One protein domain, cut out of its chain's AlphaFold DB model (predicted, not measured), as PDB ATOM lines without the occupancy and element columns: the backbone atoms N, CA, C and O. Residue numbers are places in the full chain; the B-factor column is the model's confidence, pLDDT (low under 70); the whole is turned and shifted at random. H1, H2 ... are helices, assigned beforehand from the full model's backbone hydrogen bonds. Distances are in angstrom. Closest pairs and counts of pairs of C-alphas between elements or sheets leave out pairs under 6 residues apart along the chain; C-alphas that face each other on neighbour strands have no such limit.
ATOM      1  N   GLU A   4      84.933 154.817  82.024       95.38
ATOM      2  CA  GLU A   4      85.525 155.608  83.112       95.38
ATOM      3  C   GLU A   4      84.587 155.720  84.324       95.38
ATOM      4  O   GLU A   4      85.002 155.564  85.468       95.38
ATOM      5  N   GLU A   5      83.293 155.915  84.072       97.00
ATOM      6  CA  GLU A   5      82.264 156.021  85.107       97.00
ATOM      7  C   GLU A   5      82.058 154.683  85.837       97.00
ATOM      8  O   GLU A   5      81.942 154.650  87.062       97.00
ATOM      9  N   LYS A   6      82.093 153.557  85.107       97.62
ATOM     10  CA  LYS A   6      82.071 152.210  85.704       97.62
ATOM     11  C   LYS A   6      83.290 151.978  86.591       97.62
ATOM     12  O   LYS A   6      83.135 151.500  87.712       97.62
ATOM     13  N   ILE A   7      84.480 152.323  86.101       96.81
ATOM     14  CA  ILE A   7      85.735 152.170  86.845       96.81
ATOM     15  C   ILE A   7      85.694 153.011  88.120       96.81
ATOM     16  O   ILE A   7      86.060 152.510  89.180       96.81
ATOM     17  N   GLN A   8      85.190 154.243  88.054       95.81
ATOM     18  CA  GLN A   8      85.082 155.107  89.227       95.81
ATOM     19  C   GLN A   8      84.102 154.556  90.273       95.81
ATOM     20  O   GLN A   8      84.394 154.598  91.467       95.81
ATOM     21  N   ILE A   9      82.963 153.998  89.849       96.75
ATOM     22  CA  ILE A   9      82.017 153.343  90.765       96.75
ATOM     23  C   ILE A   9      82.671 152.125  91.427       96.75
ATOM     24  O   ILE A   9      82.621 151.992  92.648       96.75
ATOM     25  N   LEU A  10      83.327 151.265  90.642       96.38
ATOM     26  CA  LEU A  10      84.016 150.080  91.162       96.38
ATOM     27  C   LEU A  10      85.147 150.454  92.122       96.38
ATOM     28  O   LEU A  10      85.274 149.830  93.174       96.38
ATOM     29  N   LYS A  11      85.920 151.494  91.789       95.56
ATOM     30  CA  LYS A  11      86.943 152.073  92.661       95.56
ATOM     31  C   LYS A  11      86.324 152.439  94.009       95.56
ATOM     32  O   LYS A  11      86.754 151.900  95.020       95.56
ATOM     33  N   ASN A  12      85.261 153.244  94.019       94.94
ATOM     34  CA  ASN A  12      84.598 153.676  95.252       94.94
ATOM     35  C   ASN A  12      84.060 152.493  96.079       94.94
ATOM     36  O   ASN A  12      84.263 152.440  97.289       94.94
ATOM     37  N   CYS A  13      83.409 151.513  95.440       95.81
ATOM     38  CA  CYS A  13      82.926 150.312  96.132       95.81
ATOM     39  C   CYS A  13      84.073 149.524  96.783       95.81
ATOM     40  O   CYS A  13      83.933 149.006  97.896       95.81
ATOM     41  N   PHE A  14      85.212 149.428  96.095       95.88
ATOM     42  CA  PHE A  14      86.368 148.703  96.599       95.88
ATOM     43  C   PHE A  14      87.091 149.465  97.715       95.88
ATOM     44  O   PHE A  14      87.507 148.838  98.682       95.88
ATOM     45  N   GLU A  15      87.176 150.797  97.648       94.12
ATOM     46  CA  GLU A  15      87.744 151.633  98.718       94.12
ATOM     47  C   GLU A  15      87.005 151.443 100.051       94.12
ATOM     48  O   GLU A  15      87.640 151.204 101.081       94.12
ATOM     49  N   GLU A  16      85.669 151.470 100.034       93.50
ATOM     50  CA  GLU A  16      84.845 151.227 101.229       93.50
ATOM     51  C   GLU A  16      85.022 149.791 101.759       93.50
ATOM     52  O   GLU A  16      85.110 149.559 102.969       93.50
ATOM     53  N   THR A  17      85.162 148.821 100.850       95.38
ATOM     54  CA  THR A  17      85.414 147.417 101.207       95.38
ATOM     55  C   THR A  17      86.795 147.230 101.837       95.38
ATOM     56  O   THR A  17      86.910 146.543 102.853       95.38
ATOM     57  N   ILE A  18      87.839 147.855 101.281       95.06
ATOM     58  CA  ILE A  18      89.200 147.852 101.834       95.06
ATOM     59  C   ILE A  18      89.190 148.426 103.248       95.06
ATOM     60  O   ILE A  18      89.753 147.818 104.158       95.06
ATOM     61  N   TRP A  19      88.547 149.579 103.444       92.50
ATOM     62  CA  TRP A  19      88.518 150.250 104.741       92.50
ATOM     63  C   TRP A  19      87.892 149.363 105.824       92.50
ATOM     64  O   TRP A  19      88.478 149.160 106.891       92.50
ATOM     65  N   MET A  20      86.755 148.739 105.509       94.38
ATOM     66  CA  MET A  20      86.140 147.732 106.371       94.38
ATOM     67  C   MET A  20      87.064 146.534 106.603       94.38
ATOM     68  O   MET A  20      87.281 146.138 107.746       94.38
ATOM     69  N   ALA A  21      87.654 145.965 105.553       96.00
ATOM     70  CA  ALA A  21      88.513 144.792 105.677       96.00
ATOM     71  C   ALA A  21      89.715 145.043 106.602       96.00
ATOM     72  O   ALA A  21      90.037 144.180 107.419       96.00
ATOM     73  N   ILE A  22      90.324 146.232 106.540       95.19
ATOM     74  CA  ILE A  22      91.431 146.617 107.425       95.19
ATOM     75  C   ILE A  22      90.987 146.584 108.892       95.19
ATOM     76  O   ILE A  22      91.653 145.937 109.697       95.19
ATOM     77  N   ARG A  23      89.844 147.194 109.241       92.38
ATOM     78  CA  ARG A  23      89.318 147.204 110.625       92.38
ATOM     79  C   ARG A  23      89.144 145.809 111.208       92.38
ATOM     80  O   ARG A  23      89.492 145.573 112.360       92.38
ATOM     81  N   TYR A  24      88.596 144.889 110.418       93.31
ATOM     82  CA  TYR A  24      88.311 143.541 110.900       93.31
ATOM     83  C   TYR A  24      89.531 142.629 110.867       93.31
ATOM     84  O   TYR A  24      89.607 141.725 111.696       93.31
ATOM     85  N   ALA A  25      90.463 142.823 109.933       95.12
ATOM     86  CA  ALA A  25      91.661 141.999 109.831       95.12
ATOM     87  C   ALA A  25      92.761 142.431 110.810       95.12
ATOM     88  O   ALA A  25      93.488 141.569 111.294       95.12
ATOM     89  N   ASN A  26      92.879 143.726 111.112       94.06
ATOM     90  CA  ASN A  26      93.956 144.271 111.934       94.06
ATOM     91  C   ASN A  26      94.081 143.555 113.288       94.06
ATOM     92  O   ASN A  26      93.110 143.415 114.030       94.06
ATOM     93  N   GLY A  27      95.294 143.106 113.601       90.56
ATOM     94  CA  GLY A  27      95.625 142.412 114.842       90.56
ATOM     95  C   GLY A  27      95.115 140.972 114.920       90.56
ATOM     96  O   GLY A  27      95.273 140.351 115.967       90.56
ATOM     97  N   ARG A  28      94.511 140.409 113.862       90.50
ATOM     98  CA  ARG A  28      94.094 138.998 113.851       90.50
ATOM     99  C   ARG A  28      95.238 138.084 113.435       90.50
ATOM    100  O   ARG A  28      95.766 138.217 112.340       90.50
ATOM    101  N   HIS A  29      95.517 137.072 114.251       88.94
ATOM    102  CA  HIS A  29      96.539 136.038 113.993       88.94
ATOM    103  C   HIS A  29      96.021 134.984 113.016       88.94
ATOM    104  O   HIS A  29      95.813 133.820 113.358       88.94
ATOM    105  N   THR A  30      95.718 135.426 111.802       92.31
ATOM    106  CA  THR A  30      95.251 134.593 110.696       92.31
ATOM    107  C   THR A  30      95.914 135.068 109.406       92.31
ATOM    108  O   THR A  30      96.729 135.983 109.403       92.31
ATOM    109  N   TYR A  31      95.545 134.482 108.270       94.12
ATOM    110  CA  TYR A  31      95.990 134.964 106.964       94.12
ATOM    111  C   TYR A  31      95.310 136.285 106.535       94.12
ATOM    112  O   TYR A  31      95.722 136.889 105.542       94.12
ATOM    113  N   ALA A  32      94.286 136.766 107.255       95.50
ATOM    114  CA  ALA A  32      93.499 137.931 106.841       95.50
ATOM    115  C   ALA A  32      94.324 139.227 106.695       95.50
ATOM    116  O   ALA A  32      94.184 139.872 105.654       95.50
ATOM    117  N   PRO A  33      95.224 139.605 107.630       96.06
ATOM    118  CA  PRO A  33      96.090 140.772 107.451       96.06
ATOM    119  C   PRO A  33      96.917 140.707 106.165       96.06
ATOM    120  O   PRO A  33      96.971 141.676 105.412       96.06
ATOM    121  N   SER A  34      97.517 139.550 105.865       95.94
ATOM    122  CA  SER A  34      98.316 139.384 104.645       95.94
ATOM    123  C   SER A  34      97.481 139.565 103.373       95.94
ATOM    124  O   SER A  34      97.867 140.338 102.501       95.94
ATOM    125  N   MET A  35      96.283 138.972 103.316       97.12
ATOM    126  CA  MET A  35      95.376 139.131 102.175       97.12
ATOM    127  C   MET A  35      94.933 140.584 101.978       97.12
ATOM    128  O   MET A  35      94.868 141.063 100.846       97.12
ATOM    129  N   VAL A  36      94.635 141.299 103.068       96.94
ATOM    130  CA  VAL A  36      94.253 142.718 103.001       96.94
ATOM    131  C   VAL A  36      95.423 143.569 102.512       96.94
ATOM    132  O   VAL A  36      95.235 144.417 101.641       96.94
ATOM    133  N   ARG A  37      96.637 143.313 103.012       96.44
ATOM    134  CA  ARG A  37      97.858 143.996 102.568       96.44
ATOM    135  C   ARG A  37      98.094 143.799 101.069       96.44
ATOM    136  O   ARG A  37      98.324 144.777 100.360       96.44
ATOM    137  N   ASP A  38      97.954 142.576 100.568       96.38
ATOM    138  CA  ASP A  38      98.099 142.278  99.139       96.38
ATOM    139  C   ASP A  38      97.027 142.967  98.286       96.38
ATOM    140  O   ASP A  38      97.342 143.551  97.244       96.38
ATOM    141  N   ALA A  39      95.768 142.956  98.736       96.06
ATOM    142  CA  ALA A  39      94.673 143.637  98.049       96.06
ATOM    143  C   ALA A  39      94.919 145.151  97.950       96.06
ATOM    144  O   ALA A  39      94.791 145.724  96.867       96.06
ATOM    145  N   VAL A  40      95.339 145.787  99.047       95.94
ATOM    146  CA  VAL A  40      95.659 147.223  99.093       95.94
ATOM    147  C   VAL A  40      96.847 147.549  98.194       95.94
ATOM    148  O   VAL A  40      96.780 148.497  97.411       95.94
ATOM    149  N   ASN A  41      97.915 146.751  98.248       94.94
ATOM    150  CA  ASN A  41      99.095 146.953  97.409       94.94
ATOM    151  C   ASN A  41      98.766 146.817  95.919       94.94
ATOM    152  O   ASN A  41      99.228 147.619  95.110       94.94
ATOM    153  N   ASN A  42      97.945 145.837  95.537       96.25
ATOM    154  CA  ASN A  42      97.503 145.690  94.152       96.25
ATOM    155  C   ASN A  42      96.566 146.823  93.720       96.25
ATOM    156  O   ASN A  42      96.688 147.311  92.600       96.25
ATOM    157  N   PHE A  43      95.695 147.299  94.607       95.75
ATOM    158  CA  PHE A  43      94.839 148.446  94.324       95.75
ATOM    159  C   PHE A  43      95.650 149.734  94.111       95.75
ATOM    160  O   PHE A  43      95.417 150.436  93.129       95.75
ATOM    161  N   LYS A  44      96.674 149.991  94.941       94.88
ATOM    162  CA  LYS A  44      97.617 151.116  94.772       94.88
ATOM    163  C   LYS A  44      98.380 151.060  93.437       94.88
ATOM    164  O   LYS A  44      98.688 152.105  92.882       94.88
ATOM    165  N   LYS A  45      98.653 149.870  92.879       95.56
ATOM    166  CA  LYS A  45      99.264 149.745  91.535       95.56
ATOM    167  C   LYS A  45      98.342 150.254  90.422       95.56
ATOM    168  O   LYS A  45      98.835 150.787  89.435       95.56
ATOM    169  N   VAL A  46      97.029 150.064  90.569       95.88
ATOM    170  CA  VAL A  46      96.021 150.495  89.584       95.88
ATOM    171  C   VAL A  46      95.621 151.956  89.800       95.88
ATOM    172  O   VAL A  46      95.399 152.683  88.838       95.88
ATOM    173  N   PHE A  47      95.573 152.401  91.058       95.06
ATOM    174  CA  PHE A  47      95.223 153.763  91.450       95.06
ATOM    175  C   PHE A  47      96.325 154.363  92.344       95.06
ATOM    176  O   PHE A  47      96.167 154.374  93.564       95.06
ATOM    177  N   PRO A  48      97.431 154.878  91.773       93.12
ATOM    178  CA  PRO A  48      98.582 155.367  92.546       93.12
ATOM    179  C   PRO A  48      98.261 156.524  93.499       93.12
ATOM    180  O   PRO A  48      98.880 156.643  94.553       93.12
ATOM    181  N   ASP A  49      97.259 157.339  93.164       91.62
ATOM    182  CA  ASP A  49      96.809 158.460  93.997       91.62
ATOM    183  C   ASP A  49      95.899 158.029  95.159       91.62
ATOM    184  O   ASP A  49      95.474 158.862  95.963       91.62
ATOM    185  N   PHE A  50      95.556 156.738  95.251       91.88
ATOM    186  CA  PHE A  50      94.737 156.219  96.339       91.88
ATOM    187  C   PHE A  50      95.463 156.349  97.679       91.88
ATOM    188  O   PHE A  50      96.570 155.841  97.874       91.88
ATOM    189  N   LEU A  65     103.665 141.752 122.232       78.50
ATOM    190  CA  LEU A  65     102.885 140.715 121.562       78.50
ATOM    191  C   LEU A  65     102.957 139.425 122.394       78.50
ATOM    192  O   LEU A  65     104.040 139.023 122.816       78.50
ATOM    193  N   SER A  66     101.816 138.794 122.671       71.88
ATOM    194  CA  SER A  66     101.742 137.547 123.448       71.88
ATOM    195  C   SER A  66     101.346 136.360 122.563       71.88
ATOM    196  O   SER A  66     100.891 136.541 121.444       71.88
ATOM    197  N   GLY A  67     101.525 135.116 123.013       79.44
ATOM    198  CA  GLY A  67     101.070 133.939 122.254       79.44
ATOM    199  C   GLY A  67     101.618 133.867 120.815       79.44
ATOM    200  O   GLY A  67     102.823 133.938 120.608       79.44
ATOM    201  N   MET A  68     100.727 133.705 119.829       79.56
ATOM    202  CA  MET A  68     101.070 133.618 118.396       79.56
ATOM    203  C   MET A  68     100.969 134.966 117.661       79.56
ATOM    204  O   MET A  68     100.911 134.986 116.435       79.56
ATOM    205  N   GLN A  69     100.902 136.088 118.388       82.81
ATOM    206  CA  GLN A  69     100.753 137.399 117.763       82.81
ATOM    207  C   GLN A  69     102.043 137.872 117.085       82.81
ATOM    208  O   GLN A  69     103.107 137.879 117.703       82.81
ATOM    209  N   LEU A  70     101.946 138.329 115.834       86.38
ATOM    210  CA  LEU A  70     103.058 138.903 115.079       86.38
ATOM    211  C   LEU A  70     102.785 140.369 114.733       86.38
ATOM    212  O   LEU A  70     101.648 140.792 114.542       86.38
ATOM    213  N   LYS A  71     103.851 141.165 114.572       86.50
ATOM    214  CA  LYS A  71     103.723 142.560 114.107       86.50
ATOM    215  C   LYS A  71     103.064 142.644 112.728       86.50
ATOM    216  O   LYS A  71     102.361 143.607 112.456       86.50
ATOM    217  N   SER A  72     103.264 141.628 111.886       88.19
ATOM    218  CA  SER A  72     102.668 141.513 110.550       88.19
ATOM    219  C   SER A  72     101.143 141.399 110.554       88.19
ATOM    220  O   SER A  72     100.525 141.634 109.511       88.19
ATOM    221  N   ASP A  73     100.548 141.049 111.698       90.06
ATOM    222  CA  ASP A  73      99.096 140.945 111.847       90.06
ATOM    223  C   ASP A  73      98.434 142.323 111.953       90.06
ATOM    224  O   ASP A  73      97.238 142.471 111.714       90.06
ATOM    225  N   TYR A  74      99.217 143.346 112.281       92.69
ATOM    226  CA  TYR A  74      98.786 144.733 112.304       92.69
ATOM    227  C   TYR A  74      99.013 145.368 110.933       92.69
ATOM    228  O   TYR A  74      99.994 145.068 110.254       92.69
ATOM    229  N   LEU A  75      98.088 146.233 110.524       92.94
ATOM    230  CA  LEU A  75      98.017 146.837 109.189       92.94
ATOM    231  C   LEU A  75      98.355 148.332 109.195       92.94
ATOM    232  O   LEU A  75      98.089 149.039 108.223       92.94
ATOM    233  N   ASN A  76      98.930 148.837 110.289       90.31
ATOM    234  CA  ASN A  76      99.294 150.249 110.426       90.31
ATOM    235  C   ASN A  76     100.326 150.698 109.376       90.31
ATOM    236  O   ASN A  76     100.369 151.877 109.043       90.31
TER     237      ASN A  76
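What this domain is: This is residues 4 to 50 and 65 to 76 of the 80 residues of an uncharacterized protein of Spirochaetes bacterium (UniProt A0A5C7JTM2). Two helices make a helical hairpin: the long H1 runs one way and the shorter H2 folds back beside it, the two making a narrow V that closes near their link, while residues 4 to 10 of H1 stick out at the open end. A separate stretch with no named element, residues 65 to 76, reaches out beyond the link end, and together with H1 it makes the length. The printed part has 59 residues, with two named helices, H1 then H2, no named strand, and the class is all helix. It is loose, with a radius of gyration of the C-alphas of 13.4 A, and its C-alphas span 47 by 18 by 15 A.

Where its parts are: H1 holds residues 4 to 25, from C-alpha 4 at (85.525, 155.608, 83.112) to C-alpha 25 at (91.661, 141.999, 109.831), 30.6 A. A short link of six residues leads to H2, residues 32 to 46, which is 21.5 A long and ends with C-alpha 46 at (96.021, 150.495, 89.584).

How they stand to each other: H1 and H2 form a hairpin and run opposite ways at a shallow tilt of 25 degrees. They touch, H1 with residues 18 to 25 alone; the closest C-alphas are those of Ala 25 and Pro 33, 5.2 A apart. Residues 4 to 10 of H1 stand free. In both H1 and H2 every O i to N i+4 pair is within hydrogen-bond range.

The domain as a whole: The two C-alphas farthest apart, those of Glu 4 and Gly 67, are 47.4 A apart. Residues 51 to 64 are not printed, and C-alphas 50 and 65 are 30.7 A apart across this cut. The mean pLDDT of the printed part is 92.8, and no printed residue is under 70.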